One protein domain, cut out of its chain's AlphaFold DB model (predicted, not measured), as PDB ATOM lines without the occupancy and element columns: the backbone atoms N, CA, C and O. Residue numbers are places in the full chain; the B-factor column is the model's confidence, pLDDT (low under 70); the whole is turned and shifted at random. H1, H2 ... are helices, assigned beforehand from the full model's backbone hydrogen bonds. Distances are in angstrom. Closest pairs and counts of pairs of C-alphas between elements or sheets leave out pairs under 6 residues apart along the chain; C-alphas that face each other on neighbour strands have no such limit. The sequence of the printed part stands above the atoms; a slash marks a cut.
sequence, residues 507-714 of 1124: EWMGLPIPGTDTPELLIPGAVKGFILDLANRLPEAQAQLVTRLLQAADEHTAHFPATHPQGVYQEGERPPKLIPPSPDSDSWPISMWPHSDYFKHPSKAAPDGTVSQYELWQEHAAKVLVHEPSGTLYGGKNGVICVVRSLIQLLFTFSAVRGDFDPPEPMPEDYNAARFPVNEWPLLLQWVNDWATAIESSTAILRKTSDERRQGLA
ATOM      1  N   GLU A 507     -66.817  22.992  96.441       38.34
ATOM      2  CA  GLU A 507     -66.169  24.301  96.675       38.34
ATOM      3  C   GLU A 507     -64.795  24.297  97.413       38.34
ATOM      4  O   GLU A 507     -63.948  25.127  97.089       38.34
ATOM      5  N   TRP A 508     -64.569  23.420  98.404       36.44
ATOM      6  CA  TRP A 508     -63.403  23.346  99.309       36.44
ATOM      7  C   TRP A 508     -62.305  22.388  98.838       36.44
ATOM      8  O   TRP A 508     -61.137  22.668  99.100       36.44
ATOM      9  N   MET A 509     -62.636  21.291  98.137       35.81
ATOM     10  CA  MET A 509     -61.622  20.460  97.452       35.81
ATOM     11  C   MET A 509     -60.823  21.301  96.449       35.81
ATOM     12  O   MET A 509     -59.685  20.985  96.105       35.81
ATOM     13  N   GLY A 510     -61.418  22.418  96.023       38.62
ATOM     14  CA  GLY A 510     -60.776  23.466  95.267       38.62
ATOM     15  C   GLY A 510     -60.310  24.707  96.017       38.62
ATOM     16  O   GLY A 510     -59.998  25.681  95.343       38.62
ATOM     17  N   LEU A 511     -60.241  24.755  97.346       43.81
ATOM     18  CA  LEU A 511     -59.574  25.872  98.022       43.81
ATOM     19  C   LEU A 511     -58.117  25.490  98.290       43.81
ATOM     20  O   LEU A 511     -57.869  24.569  99.068       43.81
ATOM     21  N   PRO A 512     -57.134  26.159  97.658       41.72
ATOM     22  CA  PRO A 512     -55.750  25.764  97.826       41.72
ATOM     23  C   PRO A 512     -55.284  26.022  99.255       41.72
ATOM     24  O   PRO A 512     -55.669  26.997  99.910       41.72
ATOM     25  N   ILE A 513     -54.404  25.133  99.703       44.81
ATOM     26  CA  ILE A 513     -53.703  25.233 100.976       44.81
ATOM     27  C   ILE A 513     -52.966  26.584 100.998       44.81
ATOM     28  O   ILE A 513     -52.200  26.858 100.066       44.81
ATOM     29  N   PRO A 514     -53.185  27.448 102.008       43.38
ATOM     30  CA  PRO A 514     -52.497  28.729 102.081       43.38
ATOM     31  C   PRO A 514     -50.983  28.509 102.159       43.38
ATOM     32  O   PRO A 514     -50.505  27.686 102.941       43.38
ATOM     33  N   GLY A 515     -50.235  29.253 101.341       42.28
ATOM     34  CA  GLY A 515     -48.774  29.222 101.357       42.28
ATOM     35  C   GLY A 515     -48.201  29.597 102.728       42.28
ATOM     36  O   GLY A 515     -48.856  30.253 103.541       42.28
ATOM     37  N   THR A 516     -46.953  29.196 102.975       33.31
ATOM     38  CA  THR A 516     -46.223  29.460 104.230       33.31
ATOM     39  C   THR A 516     -46.196  30.936 104.611       33.31
ATOM     40  O   THR A 516     -46.245  31.285 105.795       33.31
ATOM     41  N   ASP A 517     -46.154  31.802 103.605       36.88
ATOM     42  CA  ASP A 517     -45.874  33.224 103.738       36.88
ATOM     43  C   ASP A 517     -47.027  33.972 104.422       36.88
ATOM     44  O   ASP A 517     -48.215  33.688 104.233       36.88
ATOM     45  N   THR A 518     -46.685  34.935 105.275       38.34
ATOM     46  CA  THR A 518     -47.669  35.832 105.894       38.34
ATOM     47  C   THR A 518     -48.485  36.570 104.830       38.34
ATOM     48  O   THR A 518     -47.932  36.873 103.773       38.34
ATOM     49  N   PRO A 519     -49.755  36.937 105.101       46.31
ATOM     50  CA  PRO A 519     -50.516  37.826 104.227       46.31
ATOM     51  C   PRO A 519     -49.885  39.228 104.229       46.31
ATOM     52  O   PRO A 519     -50.274  40.116 104.987       46.31
ATOM     53  N   GLU A 520     -48.865  39.408 103.393       48.56
ATOM     54  CA  GLU A 520     -48.268  40.701 103.091       48.56
ATOM     55  C   GLU A 520     -49.333  41.608 102.459       48.56
ATOM     56  O   GLU A 520     -50.195  41.153 101.701       48.56
ATOM     57  N   LEU A 521     -49.298  42.905 102.776       52.84
ATOM     58  CA  LEU A 521     -50.244  43.878 102.230       52.84
ATOM     59  C   LEU A 521     -49.979  44.089 100.732       52.84
ATOM     60  O   LEU A 521     -49.245  44.997 100.341       52.84
ATOM     61  N   LEU A 522     -50.621  43.253  99.906       66.50
ATOM     62  CA  LEU A 522     -50.503  43.218  98.442       66.50
ATOM     63  C   LEU A 522     -50.661  44.603  97.796       66.50
ATOM     64  O   LEU A 522     -50.019  44.888  96.785       66.50
ATOM     65  N   ILE A 523     -51.488  45.467  98.396       70.31
ATOM     66  CA  ILE A 523     -51.536  46.905  98.123       70.31
ATOM     67  C   ILE A 523     -50.818  47.634  99.276       70.31
ATOM     68  O   ILE A 523     -51.366  47.702 100.381       70.31
ATOM     69  N   PRO A 524     -49.626  48.222  99.055       75.38
ATOM     70  CA  PRO A 524     -48.906  48.943 100.100       75.38
ATOM     71  C   PRO A 524     -49.737  50.102 100.663       75.38
ATOM     72  O   PRO A 524     -50.311  50.887  99.905       75.38
ATOM     73  N   GLY A 525     -49.754  50.267 101.988       76.12
ATOM     74  CA  GLY A 525     -50.621  51.246 102.664       76.12
ATOM     75  C   GLY A 525     -50.470  52.694 102.171       76.12
ATOM     76  O   GLY A 525     -51.454  53.426 102.114       76.12
ATOM     77  N   ALA A 526     -49.271  53.093 101.732       77.06
ATOM     78  CA  ALA A 526     -49.032  54.402 101.116       77.06
ATOM     79  C   ALA A 526     -49.723  54.560  99.744       77.06
ATOM     80  O   ALA A 526     -50.281  55.616  99.457       77.06
ATOM     81  N   VAL A 527     -49.735  53.504  98.921       76.81
ATOM     82  CA  VAL A 527     -50.432  53.484  97.622       76.81
ATOM     83  C   VAL A 527     -51.944  53.487  97.840       76.81
ATOM     84  O   VAL A 527     -52.657  54.257  97.201       76.81
ATOM     85  N   LYS A 528     -52.436  52.696  98.801       82.44
ATOM     86  CA  LYS A 528     -53.851  52.688  99.192       82.44
ATOM     87  C   LYS A 528     -54.317  54.060  99.695       82.44
ATOM     88  O   LYS A 528     -55.371  54.533  99.284       82.44
ATOM     89  N   GLY A 529     -53.511  54.728 100.525       82.56
ATOM     90  CA  GLY A 529     -53.776  56.091 100.992       82.56
ATOM     91  C   GLY A 529     -53.834  57.117  99.855       82.56
ATOM     92  O   GLY A 529     -54.739  57.944  99.835       82.56
ATOM     93  N   PHE A 530     -52.929  57.025  98.875       83.06
ATOM     94  CA  PHE A 530     -52.947  57.874  97.676       83.06
ATOM     95  C   PHE A 530     -54.192  57.641  96.803       83.06
ATOM     96  O   PHE A 530     -54.835  58.601  96.387       83.06
ATOM     97  N   ILE A 531     -54.589  56.382  96.583       86.19
ATOM     98  CA  ILE A 531     -55.818  56.047  95.844       86.19
ATOM     99  C   ILE A 531     -57.059  56.597  96.565       86.19
ATOM    100  O   ILE A 531     -57.954  57.121  95.909       86.19
ATOM    101  N   LEU A 532     -57.117  56.527  97.898       86.56
ATOM    102  CA  LEU A 532     -58.238  57.081  98.665       86.56
ATOM    103  C   LEU A 532     -58.250  58.621  98.660       86.56
ATOM    104  O   LEU A 532     -59.321  59.210  98.553       86.56
ATOM    105  N   ASP A 533     -57.092  59.290  98.694       86.06
ATOM    106  CA  ASP A 533     -57.009  60.753  98.537       86.06
ATOM    107  C   ASP A 533     -57.428  61.229  97.134       86.06
ATOM    108  O   ASP A 533     -58.051  62.281  97.001       86.06
ATOM    109  N   LEU A 534     -57.157  60.437  96.090       84.75
ATOM    110  CA  LEU A 534     -57.715  60.655  94.752       84.75
ATOM    111  C   LEU A 534     -59.231  60.405  94.723       84.75
ATOM    112  O   LEU A 534     -59.973  61.225  94.188       84.75
ATOM    113  N   ALA A 535     -59.708  59.309  95.322       87.69
ATOM    114  CA  ALA A 535     -61.129  58.961  95.358       87.69
ATOM    115  C   ALA A 535     -61.972  60.033  96.064       87.69
ATOM    116  O   ALA A 535     -63.031  60.395  95.562       87.69
ATOM    117  N   ASN A 536     -61.470  60.617  97.156       87.38
ATOM    118  CA  ASN A 536     -62.122  61.707  97.892       87.38
ATOM    119  C   ASN A 536     -62.302  63.008  97.080       87.38
ATOM    120  O   ASN A 536     -62.999  63.914  97.538       87.38
ATOM    121  N   ARG A 537     -61.669  63.130  95.905       86.12
ATOM    122  CA  ARG A 537     -61.818  64.271  94.982       86.12
ATOM    123  C   ARG A 537     -62.849  64.009  93.881       86.12
ATOM    124  O   ARG A 537     -63.241  64.950  93.199       86.12
ATOM    125  N   LEU A 538     -63.260  62.754  93.691       87.12
ATOM    126  CA  LEU A 538     -64.275  62.371  92.715       87.12
ATOM    127  C   LEU A 538     -65.692  62.715  93.211       87.12
ATOM    128  O   LEU A 538     -65.927  62.784  94.420       87.12
ATOM    129  N   PRO A 539     -66.679  62.832  92.302       87.62
ATOM    130  CA  PRO A 539     -68.093  62.808  92.660       87.62
ATOM    131  C   PRO A 539     -68.436  61.577  93.511       87.62
ATOM    132  O   PRO A 539     -67.962  60.474  93.235       87.62
ATOM    133  N   GLU A 540     -69.303  61.748  94.511       86.81
ATOM    134  CA  GLU A 540     -69.549  60.762  95.578       86.81
ATOM    135  C   GLU A 540     -69.798  59.331  95.068       86.81
ATOM    136  O   GLU A 540     -69.171  58.386  95.543       86.81
ATOM    137  N   ALA A 541     -70.641  59.160  94.045       84.94
ATOM    138  CA  ALA A 541     -70.936  57.849  93.460       84.94
ATOM    139  C   ALA A 541     -69.697  57.151  92.856       84.94
ATOM    140  O   ALA A 541     -69.599  55.927  92.879       84.94
ATOM    141  N   GLN A 542     -68.730  57.909  92.334       86.31
ATOM    142  CA  GLN A 542     -67.475  57.374  91.794       86.31
ATOM    143  C   GLN A 542     -66.478  57.065  92.925       86.31
ATOM    144  O   GLN A 542     -65.822  56.022  92.904       86.31
ATOM    145  N   ALA A 543     -66.417  57.924  93.949       88.06
ATOM    146  CA  ALA A 543     -65.623  57.703  95.160       88.06
ATOM    147  C   ALA A 543     -66.053  56.421  95.903       88.06
ATOM    148  O   ALA A 543     -65.212  55.615  96.315       88.06
ATOM    149  N   GLN A 544     -67.368  56.190  96.007       88.81
ATOM    150  CA  GLN A 544     -67.953  54.966  96.558       88.81
ATOM    151  C   GLN A 544     -67.546  53.722  95.751       88.81
ATOM    152  O   GLN A 544     -67.194  52.711  96.353       88.81
ATOM    153  N   LEU A 545     -67.510  53.786  94.412       87.75
ATOM    154  CA  LEU A 545     -67.084  52.658  93.569       87.75
ATOM    155  C   LEU A 545     -65.601  52.300  93.745       87.75
ATOM    156  O   LEU A 545     -65.280  51.119  93.882       87.75
ATOM    157  N   VAL A 546     -64.699  53.289  93.806       89.25
ATOM    158  CA  VAL A 546     -63.270  53.038  94.096       89.25
ATOM    159  C   VAL A 546     -63.097  52.435  95.493       89.25
ATOM    160  O   VAL A 546     -62.337  51.483  95.668       89.25
ATOM    161  N   THR A 547     -63.838  52.947  96.479       88.69
ATOM    162  CA  THR A 547     -63.791  52.455  97.865       88.69
ATOM    163  C   THR A 547     -64.314  51.019  97.973       88.69
ATOM    164  O   THR A 547     -63.646  50.181  98.577       88.69
ATOM    165  N   ARG A 548     -65.449  50.704  97.328       91.81
ATOM    166  CA  ARG A 548     -66.025  49.350  97.246       91.81
ATOM    167  C   ARG A 548     -65.049  48.367  96.602       91.81
ATOM    168  O   ARG A 548     -64.800  47.310  97.170       91.81
ATOM    169  N   LEU A 549     -64.459  48.720  95.457       90.00
ATOM    170  CA  LEU A 549     -63.543  47.832  94.734       90.00
ATOM    171  C   LEU A 549     -62.243  47.560  95.518       90.00
ATOM    172  O   LEU A 549     -61.741  46.438  95.486       90.00
ATOM    173  N   LEU A 550     -61.725  48.549  96.260       88.56
ATOM    174  CA  LEU A 550     -60.621  48.335  97.204       88.56
ATOM    175  C   LEU A 550     -61.034  47.415  98.361       88.56
ATOM    176  O   LEU A 550     -60.364  46.413  98.595       88.56
ATOM    177  N   GLN A 551     -62.140  47.724  99.049       88.81
ATOM    178  CA  GLN A 551     -62.607  46.953 100.204       88.81
ATOM    179  C   GLN A 551     -62.896  45.493  99.836       88.81
ATOM    180  O   GLN A 551     -62.497  44.592 100.571       88.81
ATOM    181  N   ALA A 552     -63.525  45.248  98.685       89.25
ATOM    182  CA  ALA A 552     -63.765  43.905  98.174       89.25
ATOM    183  C   ALA A 552     -62.448  43.130  97.988       89.25
ATOM    184  O   ALA A 552     -62.363  41.969  98.378       89.25
ATOM    185  N   ALA A 553     -61.404  43.774  97.449       87.31
ATOM    186  CA  ALA A 553     -60.087  43.166  97.253       87.31
ATOM    187  C   ALA A 553     -59.316  42.932  98.570       87.31
ATOM    188  O   ALA A 553     -58.611  41.926  98.699       87.31
ATOM    189  N   ASP A 554     -59.464  43.825  99.555       85.00
ATOM    190  CA  ASP A 554     -58.935  43.632 100.910       85.00
ATOM    191  C   ASP A 554     -59.597  42.426 101.596       85.00
ATOM    192  O   ASP A 554     -58.904  41.553 102.117       85.00
ATOM    193  N   GLU A 555     -60.934  42.362 101.578       85.69
ATOM    194  CA  GLU A 555     -61.710  41.296 102.221       85.69
ATOM    195  C   GLU A 555     -61.449  39.947 101.531       85.69
ATOM    196  O   GLU A 555     -61.141  38.964 102.203       85.69
ATOM    197  N   HIS A 556     -61.427  39.918 100.191       85.75
ATOM    198  CA  HIS A 556     -61.024  38.748  99.396       85.75
ATOM    199  C   HIS A 556     -59.665  38.201  99.835       85.75
ATOM    200  O   HIS A 556     -59.544  37.011 100.118       85.75
ATOM    201  N   THR A 557     -58.672  39.085  99.988       81.06
ATOM    202  CA  THR A 557     -57.321  38.734 100.457       81.06
ATOM    203  C   THR A 557     -57.324  38.225 101.906       81.06
ATOM    204  O   THR A 557     -56.630  37.256 102.220       81.06
ATOM    205  N   ALA A 558     -58.131  38.822 102.790       79.69
ATOM    206  CA  ALA A 558     -58.248  38.435 104.200       79.69
ATOM    207  C   ALA A 558     -58.912  37.058 104.426       79.69
ATOM    208  O   ALA A 558     -58.719  36.448 105.482       79.69
ATOM    209  N   HIS A 559     -59.644  36.543 103.432       78.19
ATOM    210  CA  HIS A 559     -60.196  35.183 103.413       78.19
ATOM    211  C   HIS A 559     -59.325  34.181 102.615       78.19
ATOM    212  O   HIS A 559     -59.817  33.138 102.185       78.19
ATOM    213  N   PHE A 560     -58.019  34.460 102.479       73.94
ATOM    214  CA  PHE A 560     -56.981  33.562 101.943       73.94
ATOM    215  C   PHE A 560     -57.336  32.965 100.562       73.94
ATOM    216  O   PHE A 560     -57.634  31.775 100.458       73.94
ATOM    217  N   PRO A 561     -57.361  33.777  99.495       74.31
ATOM    218  CA  PRO A 561     -57.765  33.341  98.164       74.31
ATOM    219  C   PRO A 561     -56.665  32.516  97.486       74.31
ATOM    220  O   PRO A 561     -55.503  32.537  97.895       74.31
ATOM    221  N   ALA A 562     -57.016  31.832  96.397       71.31
ATOM    222  CA  ALA A 562     -56.052  31.083  95.598       71.31
ATOM    223  C   ALA A 562     -54.939  31.983  95.039       71.31
ATOM    224  O   ALA A 562     -55.209  33.094  94.595       71.31
ATOM    225  N   THR A 563     -53.693  31.508  94.977       71.38
ATOM    226  CA  THR A 563     -52.583  32.258  94.363       71.38
ATOM    227  C   THR A 563     -51.899  31.430  93.285       71.38
ATOM    228  O   THR A 563     -51.288  30.408  93.590       71.38
ATOM    229  N   HIS A 564     -51.938  31.892  92.032       68.38
ATOM    230  CA  HIS A 564     -51.157  31.293  90.950       68.38
ATOM    231  C   HIS A 564     -49.923  32.155  90.638       68.38
ATOM    232  O   HIS A 564     -50.097  33.351  90.384       68.38
ATOM    233  N   PRO A 565     -48.692  31.600  90.581       70.25
ATOM    234  CA  PRO A 565     -47.482  32.386  90.312       70.25
ATOM    235  C   PRO A 565     -47.565  33.206  89.019       70.25
ATOM    236  O   PRO A 565     -47.114  34.352  88.974       70.25
ATOM    237  N   GLN A 566     -48.203  32.640  87.989       74.94
ATOM    238  CA  GLN A 566     -48.419  33.301  86.704       74.94
ATOM    239  C   GLN A 566     -49.761  34.036  86.587       74.94
ATOM    240  O   GLN A 566     -49.914  34.737  85.606       74.94
ATOM    241  N   GLY A 567     -50.721  33.913  87.515       80.81
ATOM    242  CA  GLY A 567     -51.995  34.668  87.521       80.81
ATOM    243  C   GLY A 567     -52.585  35.023  86.139       80.81
ATOM    244  O   GLY A 567     -52.906  34.133  85.355       80.81
ATOM    245  N   VAL A 568     -52.677  36.317  85.810       82.50
ATOM    246  CA  VAL A 568     -53.167  36.832  84.505       82.50
ATOM    247  C   VAL A 568     -52.294  36.532  83.266       82.50
ATOM    248  O   VAL A 568     -52.655  36.923  82.159       82.50
ATOM    249  N   TYR A 569     -51.137  35.888  83.424       82.94
ATOM    250  CA  TYR A 569     -50.130  35.655  82.375       82.94
ATOM    251  C   TYR A 569     -50.119  34.207  81.828       82.94
ATOM    252  O   TYR A 569     -49.258  33.880  81.010       82.94
ATOM    253  N   GLN A 570     -51.024  33.329  82.285       72.62
ATOM    254  CA  GLN A 570     -50.961  31.870  82.066       72.62
ATOM    255  C   GLN A 570     -50.944  31.429  80.592       72.62
ATOM    256  O   GLN A 570     -50.110  30.609  80.212       72.62
ATOM    257  N   GLU A 571     -51.831  31.963  79.748       68.81
ATOM    258  CA  GLU A 571     -51.996  31.480  78.363       68.81
ATOM    259  C   GLU A 571     -51.047  32.149  77.347       68.81
ATOM    260  O   GLU A 571     -51.098  31.873  76.149       68.81
ATOM    261  N   GLY A 572     -50.139  33.018  77.806       60.84
ATOM    262  CA  GLY A 572     -49.126  33.650  76.954       60.84
ATOM    263  C   GLY A 572     -49.640  34.761  76.027       60.84
ATOM    264  O   GLY A 572     -48.850  35.310  75.249       60.84
ATOM    265  N   GLU A 573     -50.919  35.142  76.121       68.38
ATOM    266  CA  GLU A 573     -51.391  36.415  75.573       68.38
ATOM    267  C   GLU A 573     -50.619  37.589  76.195       68.38
ATOM    268  O   GLU A 573     -50.169  37.542  77.342       68.38
ATOM    269  N   ARG A 574     -50.437  38.673  75.430       72.00
ATOM    270  CA  ARG A 574     -49.806  39.882  75.973       72.00
ATOM    271  C   ARG A 574     -50.848  40.698  76.725       72.00
ATOM    272  O   ARG A 574     -51.806  41.133  76.085       72.00
ATOM    273  N   PRO A 575     -50.653  40.972  78.024       80.81
ATOM    274  CA  PRO A 575     -51.596  41.792  78.753       80.81
ATOM    275  C   PRO A 575     -51.509  43.261  78.280       80.81
ATOM    276  O   PRO A 575     -50.454  43.697  77.801       80.81
ATOM    277  N   PRO A 576     -52.597  44.042  78.406       85.12
ATOM    278  CA  PRO A 576     -52.628  45.457  78.059       85.12
ATOM    279  C   PRO A 576     -51.634  46.280  78.883       85.12
ATOM    280  O   PRO A 576     -51.319  45.932  80.018       85.12
ATOM    281  N   LYS A 577     -51.215  47.443  78.375       83.12
ATOM    282  CA  LYS A 577     -50.180  48.305  78.991       83.12
ATOM    283  C   LYS A 577     -50.559  48.959  80.332       83.12
ATOM    284  O   LYS A 577     -49.752  49.699  80.891       83.12
ATOM    285  N   LEU A 578     -51.767  48.708  80.836       81.06
ATOM    286  CA  LEU A 578     -52.197  48.984  82.217       81.06
ATOM    287  C   LEU A 578     -51.640  47.959  83.226       81.06
ATOM    288  O   LEU A 578     -51.462  48.256  84.409       81.06
ATOM    289  N   ILE A 579     -51.379  46.742  82.755       82.88
ATOM    290  CA  ILE A 579     -50.868  45.604  83.516       82.88
ATOM    291  C   ILE A 579     -49.338  45.568  83.366       82.88
ATOM    292  O   ILE A 579     -48.817  45.958  82.315       82.88
ATOM    293  N   PRO A 580     -48.572  45.125  84.382       77.69
ATOM    294  CA  PRO A 580     -47.137  44.932  84.214       77.69
ATOM    295  C   PRO A 580     -46.817  43.937  83.077       77.69
ATOM    296  O   PRO A 580     -47.603  43.038  82.799       77.69
ATOM    297  N   PRO A 581     -45.650  44.042  82.417       72.56
ATOM    298  CA  PRO A 581     -45.285  43.150  81.313       72.56
ATOM    299  C   PRO A 581     -44.763  41.773  81.768       72.56
ATOM    300  O   PRO A 581     -44.346  40.976  80.927       72.56
ATOM    301  N   SER A 582     -44.706  41.508  83.079       75.19
ATOM    302  CA  SER A 582     -44.122  40.294  83.664       75.19
ATOM    303  C   SER A 582     -44.574  40.082  85.120       75.19
ATOM    304  O   SER A 582     -44.620  41.069  85.863       75.19
ATOM    305  N   PRO A 583     -44.783  38.828  85.572       67.25
ATOM    306  CA  PRO A 583     -45.231  38.493  86.934       67.25
ATOM    307  C   PRO A 583     -44.261  38.894  88.062       67.25
ATOM    308  O   PRO A 583     -44.666  38.964  89.223       67.25
ATOM    309  N   ASP A 584     -42.999  39.183  87.734       64.81
ATOM    310  CA  ASP A 584     -41.953  39.601  88.683       64.81
ATOM    311  C   ASP A 584     -41.863  41.132  88.864       64.81
ATOM    312  O   ASP A 584     -40.936  41.641  89.493       64.81
ATOM    313  N   SER A 585     -42.784  41.908  88.277       64.94
ATOM    314  CA  SER A 585     -42.761  43.373  88.364       64.94
ATOM    315  C   SER A 585     -43.534  43.897  89.579       64.94
ATOM    316  O   SER A 585     -44.693  44.303  89.462       64.94
ATOM    317  N   ASP A 586     -42.834  44.068  90.699       57.25
ATOM    318  CA  ASP A 586     -43.346  44.729  91.916       57.25
ATOM    319  C   ASP A 586     -43.598  46.247  91.751       57.25
ATOM    320  O   ASP A 586     -43.972  46.945  92.695       57.25
ATOM    321  N   SER A 587     -43.402  46.793  90.544       58.31
ATOM    322  CA  SER A 587     -43.629  48.211  90.259       58.31
ATOM    323  C   SER A 587     -45.124  48.566  90.255       58.31
ATOM    324  O   SER A 587     -45.880  48.245  89.330       58.31
ATOM    325  N   TRP A 588     -45.562  49.257  91.307       59.16
ATOM    326  CA  TRP A 588     -46.816  50.015  91.314       59.16
ATOM    327  C   TRP A 588     -46.683  51.261  90.419       59.16
ATOM    328  O   TRP A 588     -45.601  51.852  90.362       59.16
ATOM    329  N   PRO A 589     -47.743  51.674  89.697       57.22
ATOM    330  CA  PRO A 589     -47.691  52.855  88.856       57.22
ATOM    331  C   PRO A 589     -47.890  54.063  89.770       57.22
ATOM    332  O   PRO A 589     -48.972  54.267  90.306       57.22
ATOM    333  N   ILE A 590     -46.824  54.833  89.997       61.75
ATOM    334  CA  ILE A 590     -46.890  56.011  90.878       61.75
ATOM    335  C   ILE A 590     -47.831  57.072  90.282       61.75
ATOM    336  O   ILE A 590     -48.519  57.759  91.029       61.75
ATOM    337  N   SER A 591     -47.896  57.155  88.947       73.44
ATOM    338  CA  SER A 591     -48.780  58.081  88.243       73.44
ATOM    339  C   SER A 591     -50.173  57.506  87.997       73.44
ATOM    340  O   SER A 591     -50.332  56.343  87.616       73.44
ATOM    341  N   MET A 592     -51.183  58.369  88.123       79.06
ATOM    342  CA  MET A 592     -52.570  58.051  87.771       79.06
ATOM    343  C   MET A 592     -52.797  57.886  86.257       79.06
ATOM    344  O   MET A 592     -53.791  57.284  85.859       79.06
ATOM    345  N   TRP A 593     -51.882  58.367  85.409       85.81
ATOM    346  CA  TRP A 593     -52.026  58.332  83.951       85.81
ATOM    347  C   TRP A 593     -51.480  57.022  83.335       85.81
ATOM    348  O   TRP A 593     -50.335  56.646  83.605       85.81
ATOM    349  N   PRO A 594     -52.249  56.311  82.485       86.56
ATOM    350  CA  PRO A 594     -51.803  55.097  81.804       86.56
ATOM    351  C   PRO A 594     -50.967  55.422  80.559       86.56
ATOM    352  O   PRO A 594     -51.002  56.534  80.045       86.56
ATOM    353  N   HIS A 595     -50.233  54.432  80.038       86.56
ATOM    354  CA  HIS A 595     -49.287  54.598  78.923       86.56
ATOM    355  C   HIS A 595     -49.860  55.400  77.734       86.56
ATOM    356  O   HIS A 595     -50.963  55.115  77.269       86.56
ATOM    357  N   SER A 596     -49.071  56.311  77.143       84.69
ATOM    358  CA  SER A 596     -49.532  57.303  76.144       84.69
ATOM    359  C   SER A 596     -50.115  56.752  74.831       84.69
ATOM    360  O   SER A 596     -50.509  57.512  73.954       84.69
ATOM    361  N   ASP A 597     -50.216  55.430  74.678       85.62
ATOM    362  CA  ASP A 597     -50.919  54.791  73.560       85.62
ATOM    363  C   ASP A 597     -52.445  54.842  73.719       85.62
ATOM    364  O   ASP A 597     -53.124  55.041  72.715       85.62
ATOM    365  N   TYR A 598     -52.970  54.829  74.955       86.62
ATOM    366  CA  TYR A 598     -54.407  55.012  75.233       86.62
ATOM    367  C   TYR A 598     -54.930  56.397  74.800       86.62
ATOM    368  O   TYR A 598     -56.133  56.600  74.658       86.62
ATOM    369  N   PHE A 599     -54.019  57.342  74.548       87.44
ATOM    370  CA  PHE A 599     -54.286  58.707  74.087       87.44
ATOM    371  C   PHE A 599     -53.882  58.933  72.619       87.44
ATOM    372  O   PHE A 599     -53.823  60.069  72.141       87.44
ATOM    373  N   LYS A 600     -53.582  57.861  71.874       84.12
ATOM    374  CA  LYS A 600     -53.297  57.905  70.434       84.12
ATOM    375  C   LYS A 600     -54.485  57.359  69.654       84.12
ATOM    376  O   LYS A 600     -55.273  56.556  70.133       84.12
ATOM    377  N   HIS A 601     -54.602  57.790  68.401       73.81
ATOM    378  CA  HIS A 601     -55.590  57.222  67.486       73.81
ATOM    379  C   HIS A 601     -55.376  55.696  67.362       73.81
ATOM    380  O   HIS A 601     -54.217  55.306  67.201       73.81
ATOM    381  N   PRO A 602     -56.416  54.838  67.348       66.62
ATOM    382  CA  PRO A 602     -56.245  53.376  67.367       66.62
ATOM    383  C   PRO A 602     -55.351  52.800  66.255       66.62
ATOM    384  O   PRO A 602     -54.659  51.814  66.462       66.62
ATOM    385  N   SER A 603     -55.272  53.456  65.089       69.12
ATOM    386  CA  SER A 603     -54.349  53.084  63.995       69.12
ATOM    387  C   SER A 603     -52.889  53.558  64.163       69.12
ATOM    388  O   SER A 603     -52.084  53.414  63.242       69.12
ATOM    389  N   LYS A 604     -52.553  54.168  65.305       75.06
ATOM    390  CA  LYS A 604     -51.211  54.637  65.700       75.06
ATOM    391  C   LYS A 604     -50.805  54.199  67.111       75.06
ATOM    392  O   LYS A 604     -49.612  54.205  67.405       75.06
ATOM    393  N   ALA A 605     -51.765  53.865  67.971       77.25
ATOM    394  CA  ALA A 605     -51.513  53.139  69.206       77.25
ATOM    395  C   ALA A 605     -50.900  51.761  68.893       77.25
ATOM    396  O   ALA A 605     -51.135  51.188  67.825       77.25
ATOM    397  N   ALA A 606     -50.126  51.214  69.826       77.94
ATOM    398  CA  ALA A 606     -49.891  49.775  69.842       77.94
ATOM    399  C   ALA A 606     -51.195  49.079  70.304       77.94
ATOM    400  O   ALA A 606     -51.910  49.665  71.119       77.94
ATOM    401  N   PRO A 607     -51.551  47.883  69.791       73.56
ATOM    402  CA  PRO A 607     -52.865  47.277  70.048       73.56
ATOM    403  C   PRO A 607     -53.111  47.028  71.544       73.56
ATOM    404  O   PRO A 607     -54.183  47.337  72.055       73.56
ATOM    405  N   ASP A 608     -52.067  46.602  72.256       79.38
ATOM    406  CA  ASP A 608     -51.974  46.427  73.712       79.38
ATOM    407  C   ASP A 608     -52.147  47.731  74.523       79.38
ATOM    408  O   ASP A 608     -52.252  47.689  75.745       79.38
ATOM    409  N   GLY A 609     -52.192  48.894  73.872       81.38
ATOM    410  CA  GLY A 609     -52.430  50.206  74.478       81.38
ATOM    411  C   GLY A 609     -53.778  50.825  74.104       81.38
ATOM    412  O   GLY A 609     -53.829  52.031  73.882       81.38
ATOM    413  N   THR A 610     -54.845  50.031  73.974       84.06
ATOM    414  CA  THR A 610     -56.204  50.515  73.656       84.06
ATOM    415  C   THR A 610     -57.247  49.961  74.629       84.06
ATOM    416  O   THR A 610     -57.052  48.890  75.204       84.06
ATOM    417  N   VAL A 611     -58.354  50.686  74.841       84.44
ATOM    418  CA  VAL A 611     -59.405  50.281  75.798       84.44
ATOM    419  C   VAL A 611     -60.179  49.055  75.295       84.44
ATOM    420  O   VAL A 611     -60.366  48.116  76.058       84.44
ATOM    421  N   SER A 612     -60.482  48.959  73.998       82.75
ATOM    422  CA  SER A 612     -61.119  47.766  73.409       82.75
ATOM    423  C   SER A 612     -60.236  46.503  73.468       82.75
ATOM    424  O   SER A 612     -60.743  45.387  73.497       82.75
ATOM    425  N   GLN A 613     -58.904  46.639  73.512       82.88
ATOM    426  CA  GLN A 613     -58.012  45.498  73.776       82.88
ATOM    427  C   GLN A 613     -57.945  45.150  75.271       82.88
ATOM    428  O   GLN A 613     -57.695  43.994  75.612       82.88
ATOM    429  N   TYR A 614     -58.173  46.128  76.156       87.94
ATOM    430  CA  TYR A 614     -58.338  45.880  77.587       87.94
ATOM    431  C   TYR A 614     -59.642  45.129  77.875       87.94
ATOM    432  O   TYR A 614     -59.593  44.167  78.625       87.94
ATOM    433  N   GLU A 615     -60.746  45.475  77.209       87.56
ATOM    434  CA  GLU A 615     -62.021  44.740  77.242       87.56
ATOM    435  C   GLU A 615     -61.843  43.256  76.871       87.56
ATOM    436  O   GLU A 615     -62.135  42.370  77.674       87.56
ATOM    437  N   LEU A 616     -61.261  42.972  75.698       85.50
ATOM    438  CA  LEU A 616     -60.986  41.599  75.247       85.50
ATOM    439  C   LEU A 616     -60.078  40.828  76.221       85.50
ATOM    440  O   LEU A 616     -60.319  39.658  76.513       85.50
ATOM    441  N   TRP A 617     -59.045  41.486  76.757       87.69
ATOM    442  CA  TRP A 617     -58.190  40.880  77.778       87.69
ATOM    443  C   TRP A 617     -58.920  40.686  79.111       87.69
ATOM    444  O   TRP A 617     -58.639  39.726  79.819       87.69
ATOM    445  N   GLN A 618     -59.866  41.549  79.468       86.44
ATOM    446  CA  GLN A 618     -60.646  41.440  80.696       86.44
ATOM    447  C   GLN A 618     -61.633  40.268  80.620       86.44
ATOM    448  O   GLN A 618     -61.776  39.544  81.604       86.44
ATOM    449  N   GLU A 619     -62.230  39.999  79.454       85.00
ATOM    450  CA  GLU A 619     -62.988  38.764  79.209       85.00
ATOM    451  C   GLU A 619     -62.119  37.499  79.296       85.00
ATOM    452  O   GLU A 619     -62.619  36.434  79.661       85.00
ATOM    453  N   HIS A 620     -60.842  37.577  78.913       83.00
ATOM    454  CA  HIS A 620     -59.877  36.481  79.035       83.00
ATOM    455  C   HIS A 620     -59.442  36.294  80.500       83.00
ATOM    456  O   HIS A 620     -59.530  35.194  81.042       83.00
ATOM    457  N   ALA A 621     -59.083  37.380  81.187       83.81
ATOM    458  CA  ALA A 621     -58.733  37.393  82.603       83.81
ATOM    459  C   ALA A 621     -59.897  36.925  83.492       83.81
ATOM    460  O   ALA A 621     -59.655  36.214  84.459       83.81
ATOM    461  N   ALA A 622     -61.153  37.226  83.144       83.38
ATOM    462  CA  ALA A 622     -62.339  36.710  83.837       83.38
ATOM    463  C   ALA A 622     -62.499  35.178  83.750       83.38
ATOM    464  O   ALA A 622     -63.255  34.608  84.528       83.38
ATOM    465  N   LYS A 623     -61.797  34.512  82.821       83.56
ATOM    466  CA  LYS A 623     -61.730  33.045  82.709       83.56
ATOM    467  C   LYS A 623     -60.475  32.520  83.413       83.56
ATOM    468  O   LYS A 623     -60.567  31.718  84.333       83.56
ATOM    469  N   VAL A 624     -59.310  33.056  83.044       81.81
ATOM    470  CA  VAL A 624     -57.981  32.636  83.532       81.81
ATOM    471  C   VAL A 624     -57.747  32.942  85.022       81.81
ATOM    472  O   VAL A 624     -56.926  32.288  85.668       81.81
ATOM    473  N   LEU A 625     -58.468  33.913  85.598       83.88
ATOM    474  CA  LEU A 625     -58.441  34.190  87.037       83.88
ATOM    475  C   LEU A 625     -59.411  33.338  87.866       83.88
ATOM    476  O   LEU A 625     -59.405  33.493  89.084       83.88
ATOM    477  N   VAL A 626     -60.193  32.430  87.280       82.94
ATOM    478  CA  VAL A 626     -60.980  31.464  88.061       82.94
ATOM    479  C   VAL A 626     -60.093  30.282  88.450       82.94
ATOM    480  O   VAL A 626     -59.507  29.618  87.598       82.94
ATOM    481  N   HIS A 627     -60.014  29.982  89.744       73.56
ATOM    482  CA  HIS A 627     -59.483  28.715  90.230       73.56
ATOM    483  C   HIS A 627     -60.555  27.638  90.006       73.56
ATOM    484  O   HIS A 627     -61.441  27.466  90.851       73.56
ATOM    485  N   GLU A 628     -60.500  26.960  88.846       67.56
ATOM    486  CA  GLU A 628     -61.537  26.022  88.365       67.56
ATOM    487  C   GLU A 628     -62.093  25.093  89.457       67.56
ATOM    488  O   GLU A 628     -63.316  24.991  89.553       67.56
ATOM    489  N   PRO A 629     -61.264  24.488  90.339       53.50
ATOM    490  CA  PRO A 629     -61.753  23.580  91.376       53.50
ATOM    491  C   PRO A 629     -62.729  24.184  92.407       53.50
ATOM    492  O   PRO A 629     -63.409  23.429  93.089       53.50
ATOM    493  N   SER A 630     -62.791  25.513  92.567       58.97
ATOM    494  CA  SER A 630     -63.670  26.191  93.554       58.97
ATOM    495  C   SER A 630     -64.594  27.255  92.968       58.97
ATOM    496  O   SER A 630     -65.423  27.812  93.685       58.97
ATOM    497  N   GLY A 631     -64.391  27.639  91.705       69.69
ATOM    498  CA  GLY A 631     -65.043  28.812  91.115       69.69
ATOM    499  C   GLY A 631     -64.622  30.163  91.724       69.69
ATOM    500  O   GLY A 631     -65.158  31.195  91.324       69.69
ATOM    501  N   THR A 632     -63.678  30.194  92.675       83.06
ATOM    502  CA  THR A 632     -63.195  31.436  93.304       83.06
ATOM    503  C   THR A 632     -62.122  32.123  92.462       83.06
ATOM    504  O   THR A 632     -61.393  31.479  91.708       83.06
ATOM    505  N   LEU A 633     -62.006  33.448  92.580       84.88
ATOM    506  CA  LEU A 633     -60.969  34.212  91.888       84.88
ATOM    507  C   LEU A 633     -59.596  34.020  92.549       84.88
ATOM    508  O   LEU A 633     -59.473  34.087  93.774       84.88
ATOM    509  N   TYR A 634     -58.545  33.882  91.738       82.69
ATOM    510  CA  TYR A 634     -57.162  33.965  92.201       82.69
ATOM    511  C   TYR A 634     -56.858  35.375  92.742       82.69
ATOM    512  O   TYR A 634     -56.962  36.372  92.023       82.69
ATOM    513  N   GLY A 635     -56.421  35.457  93.997       79.31
ATOM    514  CA  GLY A 635     -55.782  36.627  94.592       79.31
ATOM    515  C   GLY A 635     -54.257  36.622  94.415       79.31
ATOM    516  O   GLY A 635     -53.708  36.029  93.483       79.31
ATOM    517  N   GLY A 636     -53.555  37.320  95.310       75.75
ATOM    518  CA  GLY A 636     -52.114  37.564  95.178       75.75
ATOM    519  C   GLY A 636     -51.783  38.649  94.142       75.75
ATOM    520  O   GLY A 636     -52.647  39.114  93.396       75.75
ATOM    521  N   LYS A 637     -50.509  39.069  94.083       75.88
ATOM    522  CA  LYS A 637     -50.081  40.236  93.282       75.88
ATOM    523  C   LYS A 637     -50.349  40.114  91.774       75.88
ATOM    524  O   LYS A 637     -50.604  41.127  91.136       75.88
ATOM    525  N   ASN A 638     -50.330  38.889  91.237       79.62
ATOM    526  CA  ASN A 638     -50.575  38.581  89.820       79.62
ATOM    527  C   ASN A 638     -52.023  38.139  89.526       79.62
ATOM    528  O   ASN A 638     -52.353  37.887  88.366       79.62
ATOM    529  N   GLY A 639     -52.860  38.009  90.559       83.25
ATOM    530  CA  GLY A 639     -54.279  37.678  90.450       83.25
ATOM    531  C   GLY A 639     -55.152  38.927  90.318       83.25
ATOM    532  O   GLY A 639     -54.781  39.905  89.664       83.25
ATOM    533  N   VAL A 640     -56.306  38.926  90.985       87.44
ATOM    534  CA  VAL A 640     -57.325  39.984  90.881       87.44
ATOM    535  C   VAL A 640     -56.822  41.389  91.253       87.44
ATOM    536  O   VAL A 640     -57.326  42.381  90.725       87.44
ATOM    537  N   ILE A 641     -55.757  41.496  92.057       85.81
ATOM    538  CA  ILE A 641     -55.095  42.771  92.388       85.81
ATOM    539  C   ILE A 641     -54.595  43.507  91.128       85.81
ATOM    540  O   ILE A 641     -54.678  44.735  91.070       85.81
ATOM    541  N   CYS A 642     -54.151  42.797  90.079       83.62
ATOM    542  CA  CYS A 642     -53.799  43.413  88.789       83.62
ATOM    543  C   CYS A 642     -55.009  44.066  88.095       83.62
ATOM    544  O   CYS A 642     -54.883  45.148  87.509       83.62
ATOM    545  N   VAL A 643     -56.181  43.428  88.160       88.88
ATOM    546  CA  VAL A 643     -57.417  43.925  87.532       88.88
ATOM    547  C   VAL A 643     -57.962  45.123  88.310       88.88
ATOM    548  O   VAL A 643     -58.217  46.171  87.723       88.88
ATOM    549  N   VAL A 644     -58.018  45.031  89.643       89.50
ATOM    550  CA  VAL A 644     -58.421  46.135  90.535       89.50
ATOM    551  C   VAL A 644     -57.555  47.379  90.308       89.50
ATOM    552  O   VAL A 644     -58.075  48.473  90.092       89.50
ATOM    553  N   ARG A 645     -56.226  47.211  90.264       85.38
ATOM    554  CA  ARG A 645     -55.254  48.277  89.964       85.38
ATOM    555  C   ARG A 645     -55.534  48.974  88.628       85.38
ATOM    556  O   ARG A 645     -55.516  50.202  88.570       85.38
ATOM    557  N   SER A 646     -55.765  48.210  87.562       88.31
ATOM    558  CA  SER A 646     -55.971  48.765  86.218       88.31
ATOM    559  C   SER A 646     -57.341  49.429  86.050       88.31
ATOM    560  O   SER A 646     -57.414  50.494  85.438       88.31
ATOM    561  N   LEU A 647     -58.394  48.880  86.662       91.38
ATOM    562  CA  LEU A 647     -59.722  49.500  86.699       91.38
ATOM    563  C   LEU A 647     -59.724  50.830  87.466       91.38
ATOM    564  O   LEU A 647     -60.295  51.804  86.985       91.38
ATOM    565  N   ILE A 648     -59.038  50.906  88.611       89.81
ATOM    566  CA  ILE A 648     -58.896  52.153  89.381       89.81
ATOM    567  C   ILE A 648     -58.120  53.209  88.575       89.81
ATOM    568  O   ILE A 648     -58.546  54.364  88.505       89.81
ATOM    569  N   GLN A 649     -57.022  52.823  87.911       88.38
ATOM    570  CA  GLN A 649     -56.249  53.740  87.065       88.38
ATOM    571  C   GLN A 649     -57.079  54.257  85.875       88.38
ATOM    572  O   GLN A 649     -57.061  55.455  85.580       88.38
ATOM    573  N   LEU A 650     -57.860  53.385  85.226       90.38
ATOM    574  CA  LEU A 650     -58.812  53.790  84.190       90.38
ATOM    575  C   LEU A 650     -59.895  54.725  84.740       90.38
ATOM    576  O   LEU A 650     -60.168  55.739  84.105       90.38
ATOM    577  N   LEU A 651     -60.479  54.444  85.910       90.81
ATOM    578  CA  LEU A 651     -61.551  55.264  86.483       90.81
ATOM    579  C   LEU A 651     -61.065  56.690  86.765       90.81
ATOM    580  O   LEU A 651     -61.714  57.635  86.317       90.81
ATOM    581  N   PHE A 652     -59.893  56.870  87.386       90.25
ATOM    582  CA  PHE A 652     -59.296  58.205  87.534       90.25
ATOM    583  C   PHE A 652     -58.994  58.860  86.181       90.25
ATOM    584  O   PHE A 652     -59.267  60.043  85.999       90.25
ATOM    585  N   THR A 653     -58.492  58.104  85.203       89.75
ATOM    586  CA  THR A 653     -58.177  58.645  83.871       89.75
ATOM    587  C   THR A 653     -59.418  59.163  83.151       89.75
ATOM    588  O   THR A 653     -59.435  60.302  82.689       89.75
ATOM    589  N   PHE A 654     -60.477  58.353  83.078       91.12
ATOM    590  CA  PHE A 654     -61.750  58.758  82.489       91.12
ATOM    591  C   PHE A 654     -62.328  59.972  83.218       91.12
ATOM    592  O   PHE A 654     -62.717  60.931  82.561       91.12
ATOM    593  N   SER A 655     -62.346  59.957  84.552       89.12
ATOM    594  CA  SER A 655     -62.915  61.041  85.365       89.12
ATOM    595  C   SER A 655     -62.169  62.365  85.152       89.12
ATOM    596  O   SER A 655     -62.802  63.400  84.956       89.12
ATOM    597  N   ALA A 656     -60.834  62.338  85.079       89.19
ATOM    598  CA  ALA A 656     -60.024  63.524  84.795       89.19
ATOM    599  C   ALA A 656     -60.224  64.040  83.356       89.19
ATOM    600  O   ALA A 656     -60.397  65.237  83.149       89.19
ATOM    601  N   VAL A 657     -60.269  63.153  82.352       88.62
ATOM    602  CA  VAL A 657     -60.516  63.544  80.946       88.62
ATOM    603  C   VAL A 657     -61.952  64.053  80.731       88.62
ATOM    604  O   VAL A 657     -62.193  64.876  79.848       88.62
ATOM    605  N   ARG A 658     -62.909  63.598  81.549       88.88
ATOM    606  CA  ARG A 658     -64.295  64.091  81.587       88.88
ATOM    607  C   ARG A 658     -64.445  65.450  82.279       88.88
ATOM    608  O   ARG A 658     -65.450  66.115  82.042       88.88
ATOM    609  N   GLY A 659     -63.478  65.851  83.108       84.62
ATOM    610  CA  GLY A 659     -63.598  67.007  83.998       84.62
ATOM    611  C   GLY A 659     -64.464  66.745  85.237       84.62
ATOM    612  O   GLY A 659     -64.978  67.691  85.825       84.62
ATOM    613  N   ASP A 660     -64.643  65.478  85.633       84.25
ATOM    614  CA  ASP A 660     -65.380  65.111  86.851       84.25
ATOM    615  C   ASP A 660     -64.575  65.443  88.131       84.25
ATOM    616  O   ASP A 660     -65.173  65.607  89.192       84.25
ATOM    617  N   PHE A 661     -63.238  65.560  88.044       85.75
ATOM    618  CA  PHE A 661     -62.365  66.094  89.104       85.75
ATOM    619  C   PHE A 661     -61.058  66.686  88.545       85.75
ATOM    620  O   PHE A 661     -60.619  66.309  87.457       85.75
ATOM    621  N   ASP A 662     -60.403  67.553  89.328       81.75
ATOM    622  CA  ASP A 662     -59.061  68.073  89.031       81.75
ATOM    623  C   ASP A 662     -57.957  67.080  89.471       81.75
ATOM    624  O   ASP A 662     -57.802  66.816  90.675       81.75
ATOM    625  N   PRO A 663     -57.144  66.541  88.541       81.38
ATOM    626  CA  PRO A 663     -56.076  65.603  88.870       81.38
ATOM    627  C   PRO A 663     -54.872  66.314  89.525       81.38
ATOM    628  O   PRO A 663     -54.449  67.372  89.054       81.38
ATOM    629  N   PRO A 664     -54.250  65.743  90.579       79.06
ATOM    630  CA  PRO A 664     -53.062  66.334  91.204       79.06
ATOM    631  C   PRO A 664     -51.797  66.220  90.338       79.06
ATOM    632  O   PRO A 664     -50.847  66.974  90.545       79.06
ATOM    633  N   GLU A 665     -51.776  65.294  89.377       81.56
ATOM    634  CA  GLU A 665     -50.747  65.205  88.344       81.56
ATOM    635  C   GLU A 665     -51.298  65.760  87.022       81.56
ATOM    636  O   GLU A 665     -52.292  65.224  86.519       81.56
ATOM    637  N   PRO A 666     -50.675  66.782  86.405       82.50
ATOM    638  CA  PRO A 666     -51.108  67.264  85.100       82.50
ATOM    639  C   PRO A 666     -50.945  66.167  84.039       82.50
ATOM    640  O   PRO A 666     -49.981  65.399  84.070       82.50
ATOM    641  N   MET A 667     -51.874  66.110  83.082       84.56
ATOM    642  CA  MET A 667     -51.781  65.183  81.952       84.56
ATOM    643  C   MET A 667     -50.489  65.467  81.153       84.56
ATOM    644  O   MET A 667     -50.240  66.634  80.837       84.56
ATOM    645  N   PRO A 668     -49.658  64.458  80.814       88.06
ATOM    646  CA  PRO A 668     -48.378  64.713  80.151       88.06
ATOM    647  C   PRO A 668     -48.528  65.316  78.746       88.06
ATOM    648  O   PRO A 668     -49.474  65.018  78.021       88.06
ATOM    649  N   GLU A 669     -47.559  66.136  78.333       82.00
ATOM    650  CA  GLU A 669     -47.640  66.962  77.114       82.00
ATOM    651  C   GLU A 669     -47.786  66.167  75.795       82.00
ATOM    652  O   GLU A 669     -48.262  66.721  74.803       82.00
ATOM    653  N   ASP A 670     -47.410  64.879  75.749       82.62
ATOM    654  CA  ASP A 670     -47.591  64.018  74.566       82.62
ATOM    655  C   ASP A 670     -48.985  63.357  74.466       82.62
ATOM    656  O   ASP A 670     -49.262  62.648  73.494       82.62
ATOM    657  N   TYR A 671     -49.871  63.587  75.441       88.06
ATOM    658  CA  TYR A 671     -51.167  62.915  75.562       88.06
ATOM    659  C   TYR A 671     -52.278  63.772  74.945       88.06
ATOM    660  O   TYR A 671     -52.401  64.968  75.199       88.06
ATOM    661  N   ASN A 672     -53.145  63.151  74.141       84.81
ATOM    662  CA  ASN A 672     -54.287  63.820  73.527       84.81
ATOM    663  C   ASN A 672     -55.607  63.341  74.149       84.81
ATOM    664  O   ASN A 672     -56.161  62.319  73.745       84.81
ATOM    665  N   ALA A 673     -56.132  64.115  75.103       83.19
ATOM    666  CA  ALA A 673     -57.425  63.877  75.753       83.19
ATOM    667  C   ALA A 673     -58.572  63.630  74.750       83.19
ATOM    668  O   ALA A 673     -59.357  62.703  74.921       83.19
ATOM    669  N   ALA A 674     -58.614  64.369  73.634       82.62
ATOM    670  CA  ALA A 674     -59.627  64.220  72.581       82.62
ATOM    671  C   ALA A 674     -59.442  62.970  71.684       82.62
ATOM    672  O   ALA A 674     -60.101  62.836  70.647       82.62
ATOM    673  N   ARG A 675     -58.526  62.060  72.043       82.38
ATOM    674  CA  ARG A 675     -58.365  60.720  71.449       82.38
ATOM    675  C   ARG A 675     -58.611  59.582  72.433       82.38
ATOM    676  O   ARG A 675     -58.683  58.442  71.987       82.38
ATOM    677  N   PHE A 676     -58.768  59.889  73.714       85.31
ATOM    678  CA  PHE A 676     -59.170  58.931  74.732       85.31
ATOM    679  C   PHE A 676     -60.687  58.652  74.606       85.31
ATOM    680  O   PHE A 676     -61.450  59.597  74.368       85.31
ATOM    681  N   PRO A 677     -61.163  57.397  74.712       84.75
ATOM    682  CA  PRO A 677     -62.528  57.033  74.327       84.75
ATOM    683  C   PRO A 677     -63.552  57.310  75.442       84.75
ATOM    684  O   PRO A 677     -64.177  56.410  75.987       84.75
ATOM    685  N   VAL A 678     -63.760  58.585  75.782       85.69
ATOM    686  CA  VAL A 678     -64.660  59.041  76.868       85.69
ATOM    687  C   VAL A 678     -66.094  58.485  76.762       85.69
ATOM    688  O   VAL A 678     -66.783  58.331  77.769       85.69
ATOM    689  N   ASN A 679     -66.543  58.138  75.554       85.75
ATOM    690  CA  ASN A 679     -67.823  57.471  75.288       85.75
ATOM    691  C   ASN A 679     -67.955  56.073  75.927       85.75
ATOM    692  O   ASN A 679     -69.076  55.632  76.156       85.75
ATOM    693  N   GLU A 680     -66.849  55.392  76.240       87.81
ATOM    694  CA  GLU A 680     -66.817  54.086  76.923       87.81
ATOM    695  C   GLU A 680     -66.954  54.215  78.456       87.81
ATOM    696  O   GLU A 680     -66.918  53.223  79.177       87.81
ATOM    697  N   TRP A 681     -67.185  55.423  78.983       89.56
ATOM    698  CA  TRP A 681     -67.382  55.657  80.418       89.56
ATOM    699  C   TRP A 681     -68.468  54.780  81.082       89.56
ATOM    700  O   TRP A 681     -68.189  54.226  82.146       89.56
ATOM    701  N   PRO A 682     -69.674  54.580  80.502       90.00
ATOM    702  CA  PRO A 682     -70.683  53.706  81.108       90.00
ATOM    703  C   PRO A 682     -70.231  52.241  81.172       90.00
ATOM    704  O   PRO A 682     -70.564  51.538  82.120       90.00
ATOM    705  N   LEU A 683     -69.445  51.808  80.183       88.62
ATOM    706  CA  LEU A 683     -68.902  50.458  80.074       88.62
ATOM    707  C   LEU A 683     -67.807  50.220  81.128       88.62
ATOM    708  O   LEU A 683     -67.826  49.196  81.801       88.62
ATOM    709  N   LEU A 684     -66.941  51.208  81.386       91.25
ATOM    710  CA  LEU A 684     -66.000  51.155  82.510       91.25
ATOM    711  C   LEU A 684     -66.710  51.125  83.875       91.25
ATOM    712  O   LEU A 684     -66.303  50.375  84.762       91.25
ATOM    713  N   LEU A 685     -67.773  51.917  84.062       90.81
ATOM    714  CA  LEU A 685     -68.567  51.866  85.295       90.81
ATOM    715  C   LEU A 685     -69.253  50.506  85.477       90.81
ATOM    716  O   LEU A 685     -69.331  50.019  86.606       90.81
ATOM    717  N   GLN A 686     -69.702  49.878  84.389       91.00
ATOM    718  CA  GLN A 686     -70.173  48.497  84.411       91.00
ATOM    719  C   GLN A 686     -69.037  47.547  84.828       91.00
ATOM    720  O   GLN A 686     -69.181  46.873  85.841       91.00
ATOM    721  N   TRP A 687     -67.881  47.560  84.156       93.75
ATOM    722  CA  TRP A 687     -66.731  46.704  84.492       93.75
ATOM    723  C   TRP A 687     -66.293  46.800  85.959       93.75
ATOM    724  O   TRP A 687     -65.950  45.789  86.569       93.75
ATOM    725  N   VAL A 688     -66.306  48.004  86.540       92.69
ATOM    726  CA  VAL A 688     -65.974  48.227  87.956       92.69
ATOM    727  C   VAL A 688     -67.007  47.584  88.886       92.69
ATOM    728  O   VAL A 688     -66.623  46.988  89.893       92.69
ATOM    729  N   ASN A 689     -68.298  47.646  88.549       91.38
ATOM    730  CA  ASN A 689     -69.349  46.970  89.314       91.38
ATOM    731  C   ASN A 689     -69.325  45.450  89.123       91.38
ATOM    732  O   ASN A 689     -69.479  44.727  90.107       91.38
ATOM    733  N   ASP A 690     -69.095  44.971  87.902       91.81
ATOM    734  CA  ASP A 690     -69.029  43.548  87.570       91.81
ATOM    735  C   ASP A 690     -67.862  42.884  88.314       91.81
ATOM    736  O   ASP A 690     -68.055  41.865  88.978       91.81
ATOM    737  N   TRP A 691     -66.671  43.500  88.320       93.75
ATOM    738  CA  TRP A 691     -65.526  42.975  89.071       93.75
ATOM    739  C   TRP A 691     -65.651  43.152  90.584       93.75
ATOM    740  O   TRP A 691     -65.297  42.221  91.300       93.75
ATOM    741  N   ALA A 692     -66.204  44.259  91.095       92.38
ATOM    742  CA  ALA A 692     -66.507  44.364  92.527       92.38
ATOM    743  C   ALA A 692     -67.459  43.240  92.971       92.38
ATOM    744  O   ALA A 692     -67.190  42.555  93.953       92.38
ATOM    745  N   THR A 693     -68.513  42.981  92.195       93.25
ATOM    746  CA  THR A 693     -69.512  41.943  92.488       93.25
ATOM    747  C   THR A 693     -68.940  40.528  92.326       93.25
ATOM    748  O   THR A 693     -69.263  39.648  93.125       93.25
ATOM    749  N   ALA A 694     -68.052  40.289  91.356       90.44
ATOM    750  CA  ALA A 694     -67.353  39.010  91.196       90.44
ATOM    751  C   ALA A 694     -66.361  38.740  92.343       90.44
ATOM    752  O   ALA A 694     -66.299  37.619  92.852       90.44
ATOM    753  N   ILE A 695     -65.633  39.768  92.795       92.19
ATOM    754  CA  ILE A 695     -64.759  39.690  93.970       92.19
ATOM    755  C   ILE A 695     -65.598  39.421  95.220       92.19
ATOM    756  O   ILE A 695     -65.330  38.448  95.909       92.19
ATOM    757  N   GLU A 696     -66.652  40.199  95.479       92.69
ATOM    758  CA  GLU A 696     -67.566  39.999  96.614       92.69
ATOM    759  C   GLU A 696     -68.203  38.599  96.614       92.69
ATOM    760  O   GLU A 696     -68.259  37.954  97.658       92.69
ATOM    761  N   SER A 697     -68.609  38.084  95.449       87.56
ATOM    762  CA  SER A 697     -69.155  36.725  95.309       87.56
ATOM    763  C   SER A 697     -68.100  35.654  95.610       87.56
ATOM    764  O   SER A 697     -68.359  34.721  96.371       87.56
ATOM    765  N   SER A 698     -66.880  35.815  95.087       86.81
ATOM    766  CA  SER A 698     -65.745  34.947  95.421       86.81
ATOM    767  C   SER A 698     -65.390  35.019  96.911       86.81
ATOM    768  O   SER A 698     -65.038  34.001  97.501       86.81
ATOM    769  N   THR A 699     -65.475  36.200  97.523       87.69
ATOM    770  CA  THR A 699     -65.226  36.422  98.950       87.69
ATOM    771  C   THR A 699     -66.302  35.756  99.796       87.69
ATOM    772  O   THR A 699     -65.967  35.106 100.777       87.69
ATOM    773  N   ALA A 700     -67.575  35.829  99.399       84.44
ATOM    774  CA  ALA A 700     -68.674  35.161 100.092       84.44
ATOM    775  C   ALA A 700     -68.506  33.631 100.127       84.44
ATOM    776  O   ALA A 700     -68.841  33.018 101.138       84.44
ATOM    777  N   ILE A 701     -67.940  33.021  99.077       76.81
ATOM    778  CA  ILE A 701     -67.557  31.598  99.062       76.81
ATOM    779  C   ILE A 701     -66.380  31.353 100.021       76.81
ATOM    780  O   ILE A 701     -66.496  30.553 100.947       76.81
ATOM    781  N   LEU A 702     -65.272  32.091  99.867       75.31
ATOM    782  CA  LEU A 702     -64.067  31.962 100.707       75.31
ATOM    783  C   LEU A 702     -64.338  32.186 102.207       75.31
ATOM    784  O   LEU A 702     -63.691  31.580 103.062       75.31
ATOM    785  N   ARG A 703     -65.296  33.054 102.534       79.19
ATOM    786  CA  ARG A 703     -65.693  33.428 103.895       79.19
ATOM    787  C   ARG A 703     -66.491  32.341 104.620       79.19
ATOM    788  O   ARG A 703     -66.495  32.352 105.846       79.19
ATOM    789  N   LYS A 704     -67.081  31.368 103.910       71.62
ATOM    790  CA  LYS A 704     -67.673  30.160 104.531       71.62
ATOM    791  C   LYS A 704     -66.631  29.255 105.205       71.62
ATOM    792  O   LYS A 704     -67.021  28.330 105.902       71.62
ATOM    793  N   THR A 705     -65.347  29.451 104.893       61.97
ATOM    794  CA  THR A 705     -64.274  28.457 105.092       61.97
ATOM    795  C   THR A 705     -62.991  29.075 105.661       61.97
ATOM    796  O   THR A 705     -61.921  28.456 105.683       61.97
ATOM    797  N   SER A 706     -63.026  30.371 105.986       66.06
ATOM    798  CA  SER A 706     -61.812  31.145 106.247       66.06
ATOM    799  C   SER A 706     -61.271  30.983 107.653       66.06
ATOM    800  O   SER A 706     -60.098  31.274 107.871       66.06
ATOM    801  N   ASP A 707     -62.103  30.576 108.604       60.69
ATOM    802  CA  ASP A 707     -61.716  30.523 110.011       60.69
ATOM    803  C   ASP A 707     -61.053  29.174 110.312       60.69
ATOM    804  O   ASP A 707     -60.004  29.137 110.951       60.69
ATOM    805  N   GLU A 708     -61.551  28.103 109.697       55.53
ATOM    806  CA  GLU A 708     -60.935  26.779 109.617       55.53
ATOM    807  C   GLU A 708     -59.587  26.849 108.890       55.53
ATOM    808  O   GLU A 708     -58.574  26.370 109.398       55.53
ATOM    809  N   ARG A 709     -59.522  27.531 107.735       60.59
ATOM    810  CA  ARG A 709     -58.253  27.726 107.009       60.59
ATOM    811  C   ARG A 709     -57.274  28.639 107.758       60.59
ATOM    812  O   ARG A 709     -56.067  28.418 107.672       60.59
ATOM    813  N   ARG A 710     -57.755  29.604 108.558       61.28
ATOM    814  CA  ARG A 710     -56.906  30.409 109.461       61.28
ATOM    815  C   ARG A 710     -56.350  29.568 110.613       61.28
ATOM    816  O   ARG A 710     -55.177  29.724 110.947       61.28
ATOM    817  N   GLN A 711     -57.154  28.671 111.186       52.94
ATOM    818  CA  GLN A 711     -56.724  27.727 112.226       52.94
ATOM    819  C   GLN A 711     -55.702  26.716 111.681       52.94
ATOM    820  O   GLN A 711     -54.644  26.542 112.280       52.94
ATOM    821  N   GLY A 712     -55.950  26.132 110.502       50.69
ATOM    822  CA  GLY A 712     -55.001  25.236 109.829       50.69
ATOM    823  C   GLY A 712     -53.660  25.909 109.511       50.69
ATOM    824  O   GLY A 712     -52.603  25.334 109.765       50.69
ATOM    825  N   LEU A 713     -53.678  27.162 109.042       52.06
ATOM    826  CA  LEU A 713     -52.458  27.944 108.808       52.06
ATOM    827  C   LEU A 713     -51.704  28.276 110.109       52.06
ATOM    828  O   LEU A 713     -50.473  28.283 110.117       52.06
ATOM    829  N   ALA A 714     -52.413  28.529 111.214       48.78
ATOM    830  CA  ALA A 714     -51.791  28.731 112.523       48.78
ATOM    831  C   ALA A 714     -51.117  27.445 113.038       48.78
ATOM    832  O   ALA A 714     -49.974  27.496 113.493       48.78
TER     833      ALA A 714
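Overview. This is residues 507 to 714 of the 1124 residues of the protein "Putative ATP-dependent helicase DinG homolog [Bacillus subtilis subsp, subtilis str. 168]" of Rhizoctonia solani (UniProt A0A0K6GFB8). Three helices, H2, H4 and H5, lie side by side in an up-and-down bundle, each running against the one before; H1 folds back on H2, H3 lies loosely beside H4 and H5, and H6 lies beyond the end of H5. The printed part has 208 residues with six named helices, H1 to H6 in order along the chain, and no named strand; the class is all helix, though under half of the residues, 98 of the 208, are in named elements. The whole is compact, radius of gyration of the C-alphas 17.3 A, spanning 53 by 36 by 28 A.

Along the chain. H1, residues 525 to 535, begins at C-alpha (-50.621, 51.246, 102.664). H2 is 540 to 558, H3 611 to 624, H4 640 to 658, H5 678 to 703, 37.2 A long. H6, 706 to 714, ends at (-51.791, 28.731, 112.523).

Arrangement. The hub H2 touches H1, H4 and H5; its closest C-alphas to H5 are His 556 and Thr 699, 4.8 A. H4 and H5 form a hairpin. O i to N i+4 pairs are within hydrogen-bond range throughout H1, H2, H4 and H6, 9 of 10 in H3, 20 of 22 in H5.

Size, cuts and confidence. The printed part has no cut. H2 to H3, H3 to H4 and H4 to H5 are long links. Residues 507 to 522 and 705 to 714 are among those under pLDDT 70.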